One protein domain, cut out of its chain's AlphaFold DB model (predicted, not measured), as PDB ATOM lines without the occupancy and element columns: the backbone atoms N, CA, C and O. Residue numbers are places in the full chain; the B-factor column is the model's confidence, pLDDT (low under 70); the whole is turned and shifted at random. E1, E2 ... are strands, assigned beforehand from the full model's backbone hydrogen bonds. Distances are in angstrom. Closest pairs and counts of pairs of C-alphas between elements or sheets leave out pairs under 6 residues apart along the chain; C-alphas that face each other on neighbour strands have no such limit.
ATOM      1  N   GLU A  81      92.566 -47.075  47.297       93.25
ATOM      2  CA  GLU A  81      92.245 -48.310  46.579       93.25
ATOM      3  C   GLU A  81      92.872 -48.234  45.180       93.25
ATOM      4  O   GLU A  81      92.579 -47.317  44.415       93.25
ATOM      5  N   ASN A  82      93.782 -49.156  44.841       93.50
ATOM      6  CA  ASN A  82      94.442 -49.199  43.524       93.50
ATOM      7  C   ASN A  82      95.041 -47.837  43.079       93.50
ATOM      8  O   ASN A  82      94.885 -47.419  41.935       93.50
ATOM      9  N   SER A  83      95.664 -47.104  44.013       92.94
ATOM     10  CA  SER A  83      96.104 -45.709  43.805       92.94
ATOM     11  C   SER A  83      97.510 -45.424  44.357       92.94
ATOM     12  O   SER A  83      97.797 -44.346  44.880       92.94
ATOM     13  N   ASP A  84      98.419 -46.397  44.273       89.50
ATOM     14  CA  ASP A  84      99.728 -46.363  44.949       89.50
ATOM     15  C   ASP A  84     100.651 -45.208  44.531       89.50
ATOM     16  O   ASP A  84     101.520 -44.804  45.310       89.50
ATOM     17  N   TYR A  85     100.431 -44.641  43.347       90.56
ATOM     18  CA  TYR A  85     101.184 -43.507  42.803       90.56
ATOM     19  C   TYR A  85     100.603 -42.141  43.192       90.56
ATOM     20  O   TYR A  85     101.029 -41.121  42.656       90.56
ATOM     21  N   CYS A  86      99.635 -42.109  44.108       91.56
ATOM     22  CA  CYS A  86      99.095 -40.875  44.666       91.56
ATOM     23  C   CYS A  86      99.771 -40.526  46.002       91.56
ATOM     24  O   CYS A  86     100.137 -41.416  46.788       91.56
ATOM     25  N   ASN A  87      99.916 -39.227  46.267       91.50
ATOM     26  CA  ASN A  87     100.494 -38.688  47.500       91.50
ATOM     27  C   ASN A  87      99.767 -37.415  47.954       91.50
ATOM     28  O   ASN A  87      99.138 -36.722  47.158       91.50
ATOM     29  N   ASN A  88      99.833 -37.130  49.254       90.88
ATOM     30  CA  ASN A  88      98.955 -36.173  49.919       90.88
ATOM     31  C   ASN A  88      97.494 -36.394  49.495       90.88
ATOM     32  O   ASN A  88      96.826 -35.491  48.991       90.88
ATOM     33  N   ALA A  89      97.074 -37.656  49.588       91.69
ATOM     34  CA  ALA A  89      95.872 -38.187  48.964       91.69
ATOM     35  C   ALA A  89      95.014 -38.935  49.987       91.69
ATOM     36  O   ALA A  89      95.540 -39.655  50.836       91.69
ATOM     37  N   SER A  90      93.697 -38.793  49.895       92.94
ATOM     38  CA  SER A  90      92.757 -39.459  50.802       92.94
ATOM     39  C   SER A  90      91.519 -39.958  50.077       92.94
ATOM     40  O   SER A  90      91.075 -39.319  49.127       92.94
ATOM     41  N   GLU A  91      90.972 -41.100  50.495       93.19
ATOM     42  CA  GLU A  91      89.700 -41.634  49.968       93.19
ATOM     43  C   GLU A  91      89.678 -41.646  48.431       93.19
ATOM     44  O   GLU A  91      88.852 -41.010  47.780       93.19
ATOM     45  N   THR A  92      90.692 -42.281  47.845       92.56
ATOM     46  CA  THR A  92      90.959 -42.226  46.403       92.56
ATOM     47  C   THR A  92      91.002 -43.631  45.816       92.56
ATOM     48  O   THR A  92      91.646 -44.518  46.384       92.56
ATOM     49  N   LYS A  93      90.342 -43.832  44.673       94.50
ATOM     50  CA  LYS A  93      90.162 -45.141  44.038       94.50
ATOM     51  C   LYS A  93      90.546 -45.125  42.558       94.50
ATOM     52  O   LYS A  93      90.083 -44.271  41.815       94.50
ATOM     53  N   ASN A  94      91.340 -46.103  42.118       94.12
ATOM     54  CA  ASN A  94      91.786 -46.248  40.723       94.12
ATOM     55  C   ASN A  94      92.456 -44.989  40.139       94.12
ATOM     56  O   ASN A  94      92.284 -44.686  38.957       94.12
ATOM     57  N   CYS A  95      93.209 -44.242  40.948       93.06
ATOM     58  CA  CYS A  95      93.854 -43.012  40.502       93.06
ATOM     59  C   CYS A  95      95.364 -43.156  40.322       93.06
ATOM     60  O   CYS A  95      96.043 -43.883  41.051       93.06
ATOM     61  N   TYR A  96      95.921 -42.396  39.380       92.56
ATOM     62  CA  TYR A  96      97.337 -42.467  39.031       92.56
ATOM     63  C   TYR A  96      97.988 -41.083  38.975       92.56
ATOM     64  O   TYR A  96      97.526 -40.205  38.256       92.56
ATOM     65  N   LEU A  97      99.089 -40.885  39.711       91.38
ATOM     66  CA  LEU A  97      99.817 -39.607  39.769       91.38
ATOM     67  C   LEU A  97      98.918 -38.406  40.116       91.38
ATOM     68  O   LEU A  97      99.008 -37.344  39.495       91.38
ATOM     69  N   LEU A  98      98.050 -38.582  41.118       90.06
ATOM     70  CA  LEU A  98      97.336 -37.478  41.751       90.06
ATOM     71  C   LEU A  98      98.041 -37.027  43.029       90.06
ATOM     72  O   LEU A  98      98.394 -37.835  43.893       90.06
ATOM     73  N   PHE A  99      98.188 -35.716  43.162       90.25
ATOM     74  CA  PHE A  99      98.851 -35.076  44.291       90.25
ATOM     75  C   PHE A  99      97.941 -34.023  44.918       90.25
ATOM     76  O   PHE A  99      97.335 -33.242  44.189       90.25
ATOM     77  N   ASN A 100      97.888 -33.938  46.250       89.75
ATOM     78  CA  ASN A 100      96.985 -33.020  46.964       89.75
ATOM     79  C   ASN A 100      95.519 -33.276  46.583       89.75
ATOM     80  O   ASN A 100      94.894 -32.441  45.930       89.75
ATOM     81  N   THR A 101      95.000 -34.454  46.935       89.12
ATOM     82  CA  THR A 101      93.667 -34.889  46.503       89.12
ATOM     83  C   THR A 101      92.849 -35.570  47.596       89.12
ATOM     84  O   THR A 101      93.390 -36.168  48.528       89.12
ATOM     85  N   SER A 102      91.529 -35.497  47.460       91.00
ATOM     86  CA  SER A 102      90.577 -36.214  48.306       91.00
ATOM     87  C   SER A 102      89.363 -36.654  47.485       91.00
ATOM     88  O   SER A 102      88.989 -35.959  46.538       91.00
ATOM     89  N   TYR A 103      88.721 -37.764  47.863       91.75
ATOM     90  CA  TYR A 103      87.422 -38.205  47.321       91.75
ATOM     91  C   TYR A 103      87.389 -38.373  45.790       91.75
ATOM     92  O   TYR A 103      86.424 -37.974  45.142       91.75
ATOM     93  N   SER A 104      88.458 -38.893  45.183       90.12
ATOM     94  CA  SER A 104      88.579 -38.975  43.717       90.12
ATOM     95  C   SER A 104      88.586 -40.417  43.203       90.12
ATOM     96  O   SER A 104      89.198 -41.293  43.815       90.12
ATOM     97  N   GLU A 105      87.929 -40.663  42.070       91.88
ATOM     98  CA  GLU A 105      87.763 -41.983  41.450       91.88
ATOM     99  C   GLU A 105      88.085 -41.947  39.944       91.88
ATOM    100  O   GLU A 105      87.643 -41.052  39.222       91.88
ATOM    101  N   ASP A 106      88.840 -42.932  39.451       90.62
ATOM    102  CA  ASP A 106      89.167 -43.114  38.025       90.62
ATOM    103  C   ASP A 106      89.825 -41.873  37.376       90.62
ATOM    104  O   ASP A 106      89.462 -41.451  36.275       90.62
ATOM    105  N   CYS A 107      90.776 -41.245  38.073       87.94
ATOM    106  CA  CYS A 107      91.423 -40.005  37.635       87.94
ATOM    107  C   CYS A 107      92.946 -40.144  37.530       87.94
ATOM    108  O   CYS A 107      93.567 -40.891  38.285       87.94
ATOM    109  N   ALA A 108      93.589 -39.390  36.639       89.69
ATOM    110  CA  ALA A 108      95.047 -39.416  36.549       89.69
ATOM    111  C   ALA A 108      95.687 -38.071  36.203       89.69
ATOM    112  O   ALA A 108      95.036 -37.186  35.654       89.69
ATOM    113  N   TYR A 109      96.983 -37.957  36.509       87.06
ATOM    114  CA  TYR A 109      97.844 -36.824  36.159       87.06
ATOM    115  C   TYR A 109      97.280 -35.483  36.635       87.06
ATOM    116  O   TYR A 109      96.818 -34.656  35.853       87.06
ATOM    117  N   GLY A 110      97.294 -35.257  37.948       85.38
ATOM    118  CA  GLY A 110      96.655 -34.065  38.483       85.38
ATOM    119  C   GLY A 110      97.172 -33.580  39.823       85.38
ATOM    120  O   GLY A 110      97.789 -34.316  40.595       85.38
ATOM    121  N   ASN A 111      96.933 -32.298  40.092       84.31
ATOM    122  CA  ASN A 111      97.359 -31.649  41.325       84.31
ATOM    123  C   ASN A 111      96.276 -30.725  41.887       84.31
ATOM    124  O   ASN A 111      95.727 -29.909  41.151       84.31
ATOM    125  N   GLY A 112      96.003 -30.830  43.190       78.88
ATOM    126  CA  GLY A 112      95.017 -29.978  43.861       78.88
ATOM    127  C   GLY A 112      93.588 -30.288  43.421       78.88
ATOM    128  O   GLY A 112      92.840 -29.375  43.093       78.88
ATOM    129  N   ILE A 113      93.239 -31.571  43.336       75.44
ATOM    130  CA  ILE A 113      91.942 -32.026  42.823       75.44
ATOM    131  C   ILE A 113      91.134 -32.629  43.967       75.44
ATOM    132  O   ILE A 113      91.623 -33.536  44.633       75.44
ATOM    133  N   VAL A 114      89.905 -32.180  44.196       77.38
ATOM    134  CA  VAL A 114      89.041 -32.703  45.269       77.38
ATOM    135  C   VAL A 114      87.674 -33.083  44.699       77.38
ATOM    136  O   VAL A 114      87.105 -32.309  43.933       77.38
ATOM    137  N   ARG A 115      87.150 -34.253  45.104       78.38
ATOM    138  CA  ARG A 115      85.831 -34.793  44.715       78.38
ATOM    139  C   ARG A 115      85.665 -34.922  43.199       78.38
ATOM    140  O   ARG A 115      84.982 -34.129  42.560       78.38
ATOM    141  N   TYR A 116      86.326 -35.923  42.619       75.25
ATOM    142  CA  TYR A 116      86.495 -36.007  41.169       75.25
ATOM    143  C   TYR A 116      86.220 -37.378  40.580       75.25
ATOM    144  O   TYR A 116      86.530 -38.388  41.207       75.25
ATOM    145  N   LYS A 117      85.679 -37.417  39.357       75.88
ATOM    146  CA  LYS A 117      85.378 -38.676  38.670       75.88
ATOM    147  C   LYS A 117      85.760 -38.661  37.188       75.88
ATOM    148  O   LYS A 117      85.408 -37.735  36.455       75.88
ATOM    149  N   THR A 118      86.456 -39.713  36.748       78.19
ATOM    150  CA  THR A 118      86.719 -40.027  35.327       78.19
ATOM    151  C   THR A 118      87.365 -38.873  34.553       78.19
ATOM    152  O   THR A 118      86.759 -38.305  33.646       78.19
ATOM    153  N   SER A 119      88.579 -38.470  34.935       78.31
ATOM    154  CA  SER A 119      89.194 -37.250  34.396       78.31
ATOM    155  C   SER A 119      90.728 -37.245  34.453       78.31
ATOM    156  O   SER A 119      91.333 -37.827  35.352       78.31
ATOM    157  N   PHE A 120      91.367 -36.568  33.496       84.62
ATOM    158  CA  PHE A 120      92.804 -36.711  33.210       84.62
ATOM    159  C   PHE A 120      93.482 -35.359  32.927       84.62
ATOM    160  O   PHE A 120      92.839 -34.478  32.363       84.62
ATOM    161  N   ASP A 121      94.758 -35.200  33.294       81.25
ATOM    162  CA  ASP A 121      95.587 -34.012  32.994       81.25
ATOM    163  C   ASP A 121      94.962 -32.699  33.494       81.25
ATOM    164  O   ASP A 121      94.575 -31.818  32.730       81.25
ATOM    165  N   ASN A 122      94.806 -32.584  34.813       79.69
ATOM    166  CA  ASN A 122      94.018 -31.520  35.434       79.69
ATOM    167  C   ASN A 122      94.752 -30.825  36.589       79.69
ATOM    168  O   ASN A 122      95.527 -31.437  37.324       79.69
ATOM    169  N   SER A 123      94.477 -29.539  36.801       77.50
ATOM    170  CA  SER A 123      95.106 -28.762  37.875       77.50
ATOM    171  C   SER A 123      94.101 -27.851  38.571       77.50
ATOM    172  O   SER A 123      93.435 -27.056  37.911       77.50
ATOM    173  N   HIS A 124      94.033 -27.937  39.903       75.88
ATOM    174  CA  HIS A 124      93.168 -27.112  40.753       75.88
ATOM    175  C   HIS A 124      91.693 -27.210  40.336       75.88
ATOM    176  O   HIS A 124      91.122 -26.265  39.794       75.88
ATOM    177  N   ILE A 125      91.090 -28.384  40.535       75.38
ATOM    178  CA  ILE A 125      89.696 -28.652  40.158       75.38
ATOM    179  C   ILE A 125      88.905 -29.139  41.371       75.38
ATOM    180  O   ILE A 125      89.404 -29.945  42.157       75.38
ATOM    181  N   GLU A 126      87.667 -28.671  41.505       80.56
ATOM    182  CA  GLU A 126      86.751 -29.060  42.581       80.56
ATOM    183  C   GLU A 126      85.390 -29.480  42.013       80.56
ATOM    184  O   GLU A 126      84.778 -28.732  41.259       80.56
ATOM    185  N   ASP A 127      84.889 -30.663  42.373       83.88
ATOM    186  CA  ASP A 127      83.530 -31.100  42.011       83.88
ATOM    187  C   ASP A 127      83.231 -31.081  40.489       83.88
ATOM    188  O   ASP A 127      82.149 -30.665  40.072       83.88
ATOM    189  N   CYS A 128      84.162 -31.531  39.631       79.62
ATOM    190  CA  CYS A 128      83.842 -31.796  38.214       79.62
ATOM    191  C   CYS A 128      83.871 -33.289  37.851       79.62
ATOM    192  O   CYS A 128      84.409 -34.145  38.552       79.62
ATOM    193  N   GLU A 129      83.274 -33.596  36.707       83.31
ATOM    194  CA  GLU A 129      83.260 -34.927  36.108       83.31
ATOM    195  C   GLU A 129      83.567 -34.831  34.609       83.31
ATOM    196  O   GLU A 129      83.208 -33.850  33.946       83.31
ATOM    197  N   LEU A 130      84.202 -35.866  34.055       85.62
ATOM    198  CA  LEU A 130      84.495 -35.950  32.621       85.62
ATOM    199  C   LEU A 130      85.256 -34.719  32.095       85.62
ATOM    200  O   LEU A 130      84.839 -34.119  31.101       85.62
ATOM    201  N   ALA A 131      86.344 -34.317  32.760       85.56
ATOM    202  CA  ALA A 131      87.190 -33.227  32.278       85.56
ATOM    203  C   ALA A 131      88.602 -33.664  31.890       85.56
ATOM    204  O   ALA A 131      89.198 -34.580  32.468       85.56
ATOM    205  N   TYR A 132      89.139 -32.956  30.905       89.50
ATOM    206  CA  TYR A 132      90.450 -33.218  30.333       89.50
ATOM    207  C   TYR A 132      91.170 -31.909  30.029       89.50
ATOM    208  O   TYR A 132      90.545 -30.996  29.476       89.50
ATOM    209  N   GLU A 133      92.460 -31.819  30.366       85.88
ATOM    210  CA  GLU A 133      93.291 -30.634  30.090       85.88
ATOM    211  C   GLU A 133      92.617 -29.354  30.609       85.88
ATOM    212  O   GLU A 133      92.393 -28.379  29.882       85.88
ATOM    213  N   THR A 134      92.173 -29.403  31.869       84.50
ATOM    214  CA  THR A 134      91.392 -28.338  32.505       84.50
ATOM    215  C   THR A 134      92.116 -27.750  33.714       84.50
ATOM    216  O   THR A 134      92.789 -28.441  34.482       84.50
ATOM    217  N   ILE A 135      91.979 -26.432  33.888       85.81
ATOM    218  CA  ILE A 135      92.632 -25.677  34.965       85.81
ATOM    219  C   ILE A 135      91.605 -24.801  35.698       85.81
ATOM    220  O   ILE A 135      90.776 -24.147  35.056       85.81
ATOM    221  N   ASN A 136      91.683 -24.743  37.033       86.12
ATOM    222  CA  ASN A 136      90.910 -23.821  37.884       86.12
ATOM    223  C   ASN A 136      89.392 -23.867  37.639       86.12
ATOM    224  O   ASN A 136      88.751 -22.825  37.493       86.12
ATOM    225  N   SER A 137      88.820 -25.061  37.525       87.69
ATOM    226  CA  SER A 137      87.399 -25.248  37.201       87.69
ATOM    227  C   SER A 137      86.648 -25.883  38.364       87.69
ATOM    228  O   SER A 137      87.250 -26.590  39.169       87.69
ATOM    229  N   ALA A 138      85.350 -25.604  38.470       91.00
ATOM    230  CA  ALA A 138      84.545 -26.090  39.585       91.00
ATOM    231  C   ALA A 138      83.102 -26.426  39.196       91.00
ATOM    232  O   ALA A 138      82.539 -25.786  38.299       91.00
ATOM    233  N   GLU A 139      82.493 -27.393  39.886       92.69
ATOM    234  CA  GLU A 139      81.063 -27.737  39.772       92.69
ATOM    235  C   GLU A 139      80.610 -27.942  38.312       92.69
ATOM    236  O   GLU A 139      79.578 -27.426  37.879       92.69
ATOM    237  N   SER A 140      81.428 -28.601  37.492       92.25
ATOM    238  CA  SER A 140      81.230 -28.657  36.037       92.25
ATOM    239  C   SER A 140      81.252 -30.085  35.491       92.25
ATOM    240  O   SER A 140      81.689 -31.020  36.147       92.25
ATOM    241  N   SER A 141      80.772 -30.287  34.268       93.56
ATOM    242  CA  SER A 141      80.740 -31.613  33.633       93.56
ATOM    243  C   SER A 141      81.068 -31.497  32.152       93.56
ATOM    244  O   SER A 141      80.590 -30.570  31.496       93.56
ATOM    245  N   ARG A 142      81.862 -32.423  31.599       94.12
ATOM    246  CA  ARG A 142      82.240 -32.410  30.168       94.12
ATOM    247  C   ARG A 142      82.932 -31.099  29.778       94.12
ATOM    248  O   ARG A 142      82.430 -30.324  28.958       94.12
ATOM    249  N   VAL A 143      84.073 -30.847  30.417       93.75
ATOM    250  CA  VAL A 143      84.917 -29.666  30.193       93.75
ATOM    251  C   VAL A 143      86.242 -30.109  29.578       93.75
ATOM    252  O   VAL A 143      86.955 -30.925  30.149       93.75
ATOM    253  N   PHE A 144      86.577 -29.585  28.405       94.75
ATOM    254  CA  PHE A 144      87.749 -30.025  27.649       94.75
ATOM    255  C   PHE A 144      88.597 -28.828  27.223       94.75
ATOM    256  O   PHE A 144      88.065 -27.859  26.663       94.75
ATOM    257  N   PHE A 145      89.912 -28.898  27.459       95.19
ATOM    258  CA  PHE A 145      90.891 -27.892  27.021       95.19
ATOM    259  C   PHE A 145      90.503 -26.466  27.436       95.19
ATOM    260  O   PHE A 145      90.487 -25.546  26.615       95.19
ATOM    261  N   SER A 146      90.063 -26.298  28.681       94.50
ATOM    262  CA  SER A 146      89.428 -25.063  29.146       94.50
ATOM    263  C   SER A 146      89.983 -24.604  30.491       94.50
ATOM    264  O   SER A 146      90.500 -25.383  31.285       94.50
ATOM    265  N   GLU A 147      89.865 -23.311  30.761       94.19
ATOM    266  CA  GLU A 147      90.400 -22.677  31.968       94.19
ATOM    267  C   GLU A 147      89.297 -21.855  32.636       94.19
ATOM    268  O   GLU A 147      88.591 -21.103  31.960       94.19
ATOM    269  N   TYR A 148      89.147 -21.945  33.958       94.12
ATOM    270  CA  TYR A 148      88.111 -21.205  34.689       94.12
ATOM    271  C   TYR A 148      86.687 -21.474  34.166       94.12
ATOM    272  O   TYR A 148      85.950 -20.536  33.844       94.12
ATOM    273  N   ALA A 149      86.303 -22.748  34.055       95.06
ATOM    274  CA  ALA A 149      84.922 -23.156  33.818       95.06
ATOM    275  C   ALA A 149      84.241 -23.463  35.160       95.06
ATOM    276  O   ALA A 149      84.636 -24.381  35.872       95.06
ATOM    277  N   VAL A 150      83.231 -22.676  35.522       95.50
ATOM    278  CA  VAL A 150      82.523 -22.811  36.804       95.50
ATOM    279  C   VAL A 150      81.045 -23.059  36.549       95.50
ATOM    280  O   VAL A 150      80.445 -22.360  35.724       95.50
ATOM    281  N   GLN A 151      80.442 -24.031  37.235       96.56
ATOM    282  CA  GLN A 151      79.009 -24.339  37.119       96.56
ATOM    283  C   GLN A 151      78.564 -24.518  35.659       96.56
ATOM    284  O   GLN A 151      77.543 -23.976  35.235       96.56
ATOM    285  N   SER A 152      79.395 -25.162  34.841       96.69
ATOM    286  CA  SER A 152      79.231 -25.190  33.387       96.69
ATOM    287  C   SER A 152      79.234 -26.613  32.844       96.69
ATOM    288  O   SER A 152      79.726 -27.551  33.468       96.69
ATOM    289  N   THR A 153      78.647 -26.797  31.666       96.88
ATOM    290  CA  THR A 153      78.492 -28.129  31.076       96.88
ATOM    291  C   THR A 153      78.673 -28.092  29.566       96.88
ATOM    292  O   THR A 153      78.199 -27.160  28.919       96.88
ATOM    293  N   ASP A 154      79.332 -29.095  28.987       97.06
ATOM    294  CA  ASP A 154      79.613 -29.147  27.544       97.06
ATOM    295  C   ASP A 154      80.414 -27.913  27.080       97.06
ATOM    296  O   ASP A 154      79.951 -27.093  26.276       97.06
ATOM    297  N   ILE A 155      81.613 -27.767  27.649       97.62
ATOM    298  CA  ILE A 155      82.522 -26.638  27.431       97.62
ATOM    299  C   ILE A 155      83.794 -27.120  26.742       97.62
ATOM    300  O   ILE A 155      84.458 -28.038  27.216       97.62
ATOM    301  N   TYR A 156      84.158 -26.459  25.649       97.44
ATOM    302  CA  TYR A 156      85.325 -26.811  24.845       97.44
ATOM    303  C   TYR A 156      86.145 -25.560  24.530       97.44
ATOM    304  O   TYR A 156      85.581 -24.536  24.127       97.44
ATOM    305  N   PHE A 157      87.471 -25.637  24.676       97.38
ATOM    306  CA  PHE A 157      88.415 -24.581  24.272       97.38
ATOM    307  C   PHE A 157      88.053 -23.185  24.800       97.38
ATOM    308  O   PHE A 157      88.142 -22.192  24.078       97.38
ATOM    309  N   SER A 158      87.543 -23.103  26.028       97.31
ATOM    310  CA  SER A 158      86.957 -21.877  26.569       97.31
ATOM    311  C   SER A 158      87.712 -21.384  27.797       97.31
ATOM    312  O   SER A 158      88.342 -22.154  28.515       97.31
ATOM    313  N   LYS A 159      87.634 -20.078  28.053       97.50
ATOM    314  CA  LYS A 159      88.291 -19.436  29.191       97.50
ATOM    315  C   LYS A 159      87.337 -18.542  29.965       97.50
ATOM    316  O   LYS A 159      86.668 -17.688  29.385       97.50
ATOM    317  N   ASN A 160      87.340 -18.660  31.289       96.75
ATOM    318  CA  ASN A 160      86.557 -17.812  32.181       96.75
ATOM    319  C   ASN A 160      85.063 -17.840  31.821       96.75
ATOM    320  O   ASN A 160      84.478 -16.810  31.476       96.75
ATOM    321  N   VAL A 161      84.448 -19.022  31.869       97.00
ATOM    322  CA  VAL A 161      83.014 -19.227  31.618       97.00
ATOM    323  C   VAL A 161      82.309 -19.640  32.908       97.00
ATOM    324  O   VAL A 161      82.814 -20.459  33.665       97.00
ATOM    325  N   TRP A 162      81.140 -19.058  33.175       97.56
ATOM    326  CA  TRP A 162      80.359 -19.362  34.380       97.56
ATOM    327  C   TRP A 162      78.915 -19.654  34.009       97.56
ATOM    328  O   TRP A 162      78.283 -18.831  33.336       97.56
ATOM    329  N   GLY A 163      78.355 -20.767  34.479       97.50
ATOM    330  CA  GLY A 163      76.936 -21.056  34.278       97.50
ATOM    331  C   GLY A 163      76.600 -21.298  32.810       97.50
ATOM    332  O   GLY A 163      75.498 -20.966  32.381       97.50
ATOM    333  N   CYS A 164      77.578 -21.718  32.005       97.31
ATOM    334  CA  CYS A 164      77.430 -21.814  30.559       97.31
ATOM    335  C   CYS A 164      77.142 -23.251  30.127       97.31
ATOM    336  O   CYS A 164      77.568 -24.205  30.776       97.31
ATOM    337  N   THR A 165      76.421 -23.410  29.016       97.25
ATOM    338  CA  THR A 165      76.113 -24.737  28.464       97.25
ATOM    339  C   THR A 165      76.288 -24.771  26.956       97.25
ATOM    340  O   THR A 165      75.768 -23.892  26.268       97.25
ATOM    341  N   ASN A 166      76.922 -25.813  26.418       96.81
ATOM    342  CA  ASN A 166      77.173 -25.953  24.978       96.81
ATOM    343  C   ASN A 166      77.951 -24.743  24.430       96.81
ATOM    344  O   ASN A 166      77.439 -23.977  23.602       96.81
ATOM    345  N   CYS A 167      79.167 -24.537  24.936       97.12
ATOM    346  CA  CYS A 167      80.028 -23.437  24.512       97.12
ATOM    347  C   CYS A 167      81.343 -23.949  23.927       97.12
ATOM    348  O   CYS A 167      82.001 -24.813  24.502       97.12
ATOM    349  N   PHE A 168      81.742 -23.362  22.801       97.69
ATOM    350  CA  PHE A 168      82.989 -23.677  22.114       97.69
ATOM    351  C   PHE A 168      83.791 -22.399  21.864       97.69
ATOM    352  O   PHE A 168      83.255 -21.426  21.326       97.69
ATOM    353  N   GLY A 169      85.073 -22.380  22.227       97.56
ATOM    354  CA  GLY A 169      85.954 -21.251  21.912       97.56
ATOM    355  C   GLY A 169      85.543 -19.941  22.589       97.56
ATOM    356  O   GLY A 169      85.715 -18.873  22.003       97.56
ATOM    357  N   CYS A 170      84.897 -20.007  23.755       97.62
ATOM    358  CA  CYS A 170      84.265 -18.850  24.379       97.62
ATOM    359  C   CYS A 170      85.122 -18.234  25.485       97.62
ATOM    360  O   CYS A 170      85.794 -18.940  26.232       97.62
ATOM    361  N   THR A 171      85.052 -16.912  25.635       97.75
ATOM    362  CA  THR A 171      85.752 -16.170  26.687       97.75
ATOM    363  C   THR A 171      84.821 -15.249  27.467       97.75
ATOM    364  O   THR A 171      83.959 -14.590  26.884       97.75
ATOM    365  N   ASN A 172      84.993 -15.173  28.791       97.56
ATOM    366  CA  ASN A 172      84.271 -14.238  29.670       97.56
ATOM    367  C   ASN A 172      82.732 -14.334  29.579       97.56
ATOM    368  O   ASN A 172      82.027 -13.344  29.784       97.56
ATOM    369  N   LEU A 173      82.187 -15.516  29.274       96.69
ATOM    370  CA  LEU A 173      80.738 -15.714  29.200       96.69
ATOM    371  C   LEU A 173      80.140 -16.026  30.571       96.69
ATOM    372  O   LEU A 173      80.757 -16.662  31.428       96.69
ATOM    373  N   ARG A 174      78.910 -15.551  30.779       97.62
ATOM    374  CA  ARG A 174      78.137 -15.734  32.009       97.62
ATOM    375  C   ARG A 174      76.708 -16.119  31.656       97.62
ATOM    376  O   ARG A 174      76.035 -15.352  30.966       97.62
ATOM    377  N   LYS A 175      76.244 -17.264  32.162       97.19
ATOM    378  CA  LYS A 175      74.854 -17.734  32.040       97.19
ATOM    379  C   LYS A 175      74.360 -17.744  30.587       97.19
ATOM    380  O   LYS A 175      73.307 -17.186  30.278       97.19
ATOM    381  N   LYS A 176      75.177 -18.284  29.675       96.69
ATOM    382  CA  LYS A 176      74.882 -18.361  28.236       96.69
ATOM    383  C   LYS A 176      74.788 -19.806  27.770       96.69
ATOM    384  O   LYS A 176      75.471 -20.679  28.295       96.69
ATOM    385  N   HIS A 177      73.973 -20.027  26.746       96.44
ATOM    386  CA  HIS A 177      73.794 -21.339  26.139       96.44
ATOM    387  C   HIS A 177      73.955 -21.238  24.627       96.44
ATOM    388  O   HIS A 177      73.460 -20.274  24.043       96.44
ATOM    389  N   TYR A 178      74.606 -22.232  24.017       96.31
ATOM    390  CA  TYR A 178      74.804 -22.329  22.565       96.31
ATOM    391  C   TYR A 178      75.615 -21.160  22.001       96.31
ATOM    392  O   TYR A 178      75.121 -20.341  21.227       96.31
ATOM    393  N   TYR A 179      76.875 -21.067  22.422       97.62
ATOM    394  CA  TYR A 179      77.793 -20.037  21.941       97.62
ATOM    395  C   TYR A 179      79.014 -20.663  21.278       97.62
ATOM    396  O   TYR A 179      79.612 -21.597  21.808       97.62
ATOM    397  N   ILE A 180      79.410 -20.114  20.134       97.38
ATOM    398  CA  ILE A 180      80.655 -20.473  19.452       97.38
ATOM    399  C   ILE A 180      81.413 -19.172  19.198       97.38
ATOM    400  O   ILE A 180      80.855 -18.240  18.619       97.38
ATOM    401  N   PHE A 181      82.654 -19.072  19.678       97.25
ATOM    402  CA  PHE A 181      83.476 -17.856  19.567       97.25
ATOM    403  C   PHE A 181      82.741 -16.583  20.029       97.25
ATOM    404  O   PHE A 181      82.713 -15.568  19.331       97.25
ATOM    405  N   ASN A 182      82.091 -16.660  21.195       97.44
ATOM    406  CA  ASN A 182      81.281 -15.590  21.798       97.44
ATOM    407  C   ASN A 182      80.048 -15.144  20.990       97.44
ATOM    408  O   ASN A 182      79.412 -14.152  21.353       97.44
ATOM    409  N   LYS A 183      79.652 -15.878  19.949       96.88
ATOM    410  CA  LYS A 183      78.444 -15.586  19.166       96.88
ATOM    411  C   LYS A 183      77.330 -16.579  19.502       96.88
ATOM    412  O   LYS A 183      77.637 -17.763  19.633       96.88
ATOM    413  N   PRO A 184      76.071 -16.126  19.650       96.75
ATOM    414  CA  PRO A 184      74.942 -17.012  19.913       96.75
ATOM    415  C   PRO A 184      74.579 -17.819  18.664       96.75
ATOM    416  O   PRO A 184      74.593 -17.295  17.550       96.75
ATOM    417  N   TYR A 185      74.201 -19.075  18.871       93.81
ATOM    418  CA  TYR A 185      73.694 -19.972  17.841       93.81
ATOM    419  C   TYR A 185      72.412 -20.641  18.311       93.81
ATOM    420  O   TYR A 185      72.215 -20.914  19.493       93.81
TER     421      TYR A 185
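Overview. This is residues 81 to 185 of the 190 residues of an uncharacterized protein of bacterium (UniProt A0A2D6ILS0). You are looking at a strand solenoid: the chain is wound in stacked turns of squarish outline into a straight rod, with E1 near one end and E8 near the other. E2, the longest strand with 31 residues, winds on through several turns of the stack, E3 and then E4 follow it along the rod as bent strands that each turn a corner, and E5, E6 and E7 make shorter sides of the turns that follow. The printed part has 105 residues with eight named strands, E1 to E8 in order along the chain, and no named helix; the class is all strand. The strands form one branched, parallel, twisted sheet. The whole is compact, with a radius of gyration of the C-alphas of 13.9 A, and spans 46 by 16 by 16 A.

Along the chain. Start at C-alpha 87, at (100.494, -38.688, 47.500), where E1 begins; it runs over residues 87 to 93, 12.7 A. E2 takes residues 96 to 126, 17.4 A from first to last C-alpha, and bends by 159 degrees at residue 123. E3, residues 129 to 138, covers 9.6 A and bends by 142 degrees at residue 135. E4, residues 141 to 150, covers 9.5 A and bends by 144 degrees at residue 147. Next come E5, residues 153 to 156, 9.3 A; E6, residues 159 to 162, 9.5 A; and E7, residues 165 to 168, 9.4 A. E8, residues 177 to 180, covers 9.6 A and ends at C-alpha 180, (80.655, -20.473, 19.452).

Arrangement. Begin at E4, which has three neighbours. E3 lies on one side of it, parallel, with N 145 and O 132 3.0 A apart. On the other side lie E5, beside residues 141 to 144, with N 144 and O 155 at 2.9 A, and E6, beside residues 146 to 150, with N 160 and O 147 at 2.8 A; both are parallel to E4. E5 and E6 are apart. Toward one end, E2 is parallel to E3 over its residues 117 to 126, with N 136 and O 123 at 3.0 A. The staggered E2 pairs with the edge strand E1 over residues 99 to 105, parallel, with N 93 and O 104 at 2.9 A. Toward the other end, E7 is parallel to E5, N 156 and O 167 at 2.9 A, and E8 is parallel to E7, N 168 and O 179 at 2.9 A. Residues 183 to 184 pair antiparallel with residues 179 to 180 of E8.

Size, cuts and confidence. The C-alphas farthest apart, those of Asp 84 and Tyr 185, are 45.9 A from each other. The printed part has no cut. No link is long; the longest, from E7 to E8, is short, with 8 residues. The mean pLDDT of the printed part is 90.9, and no printed residue is under 70.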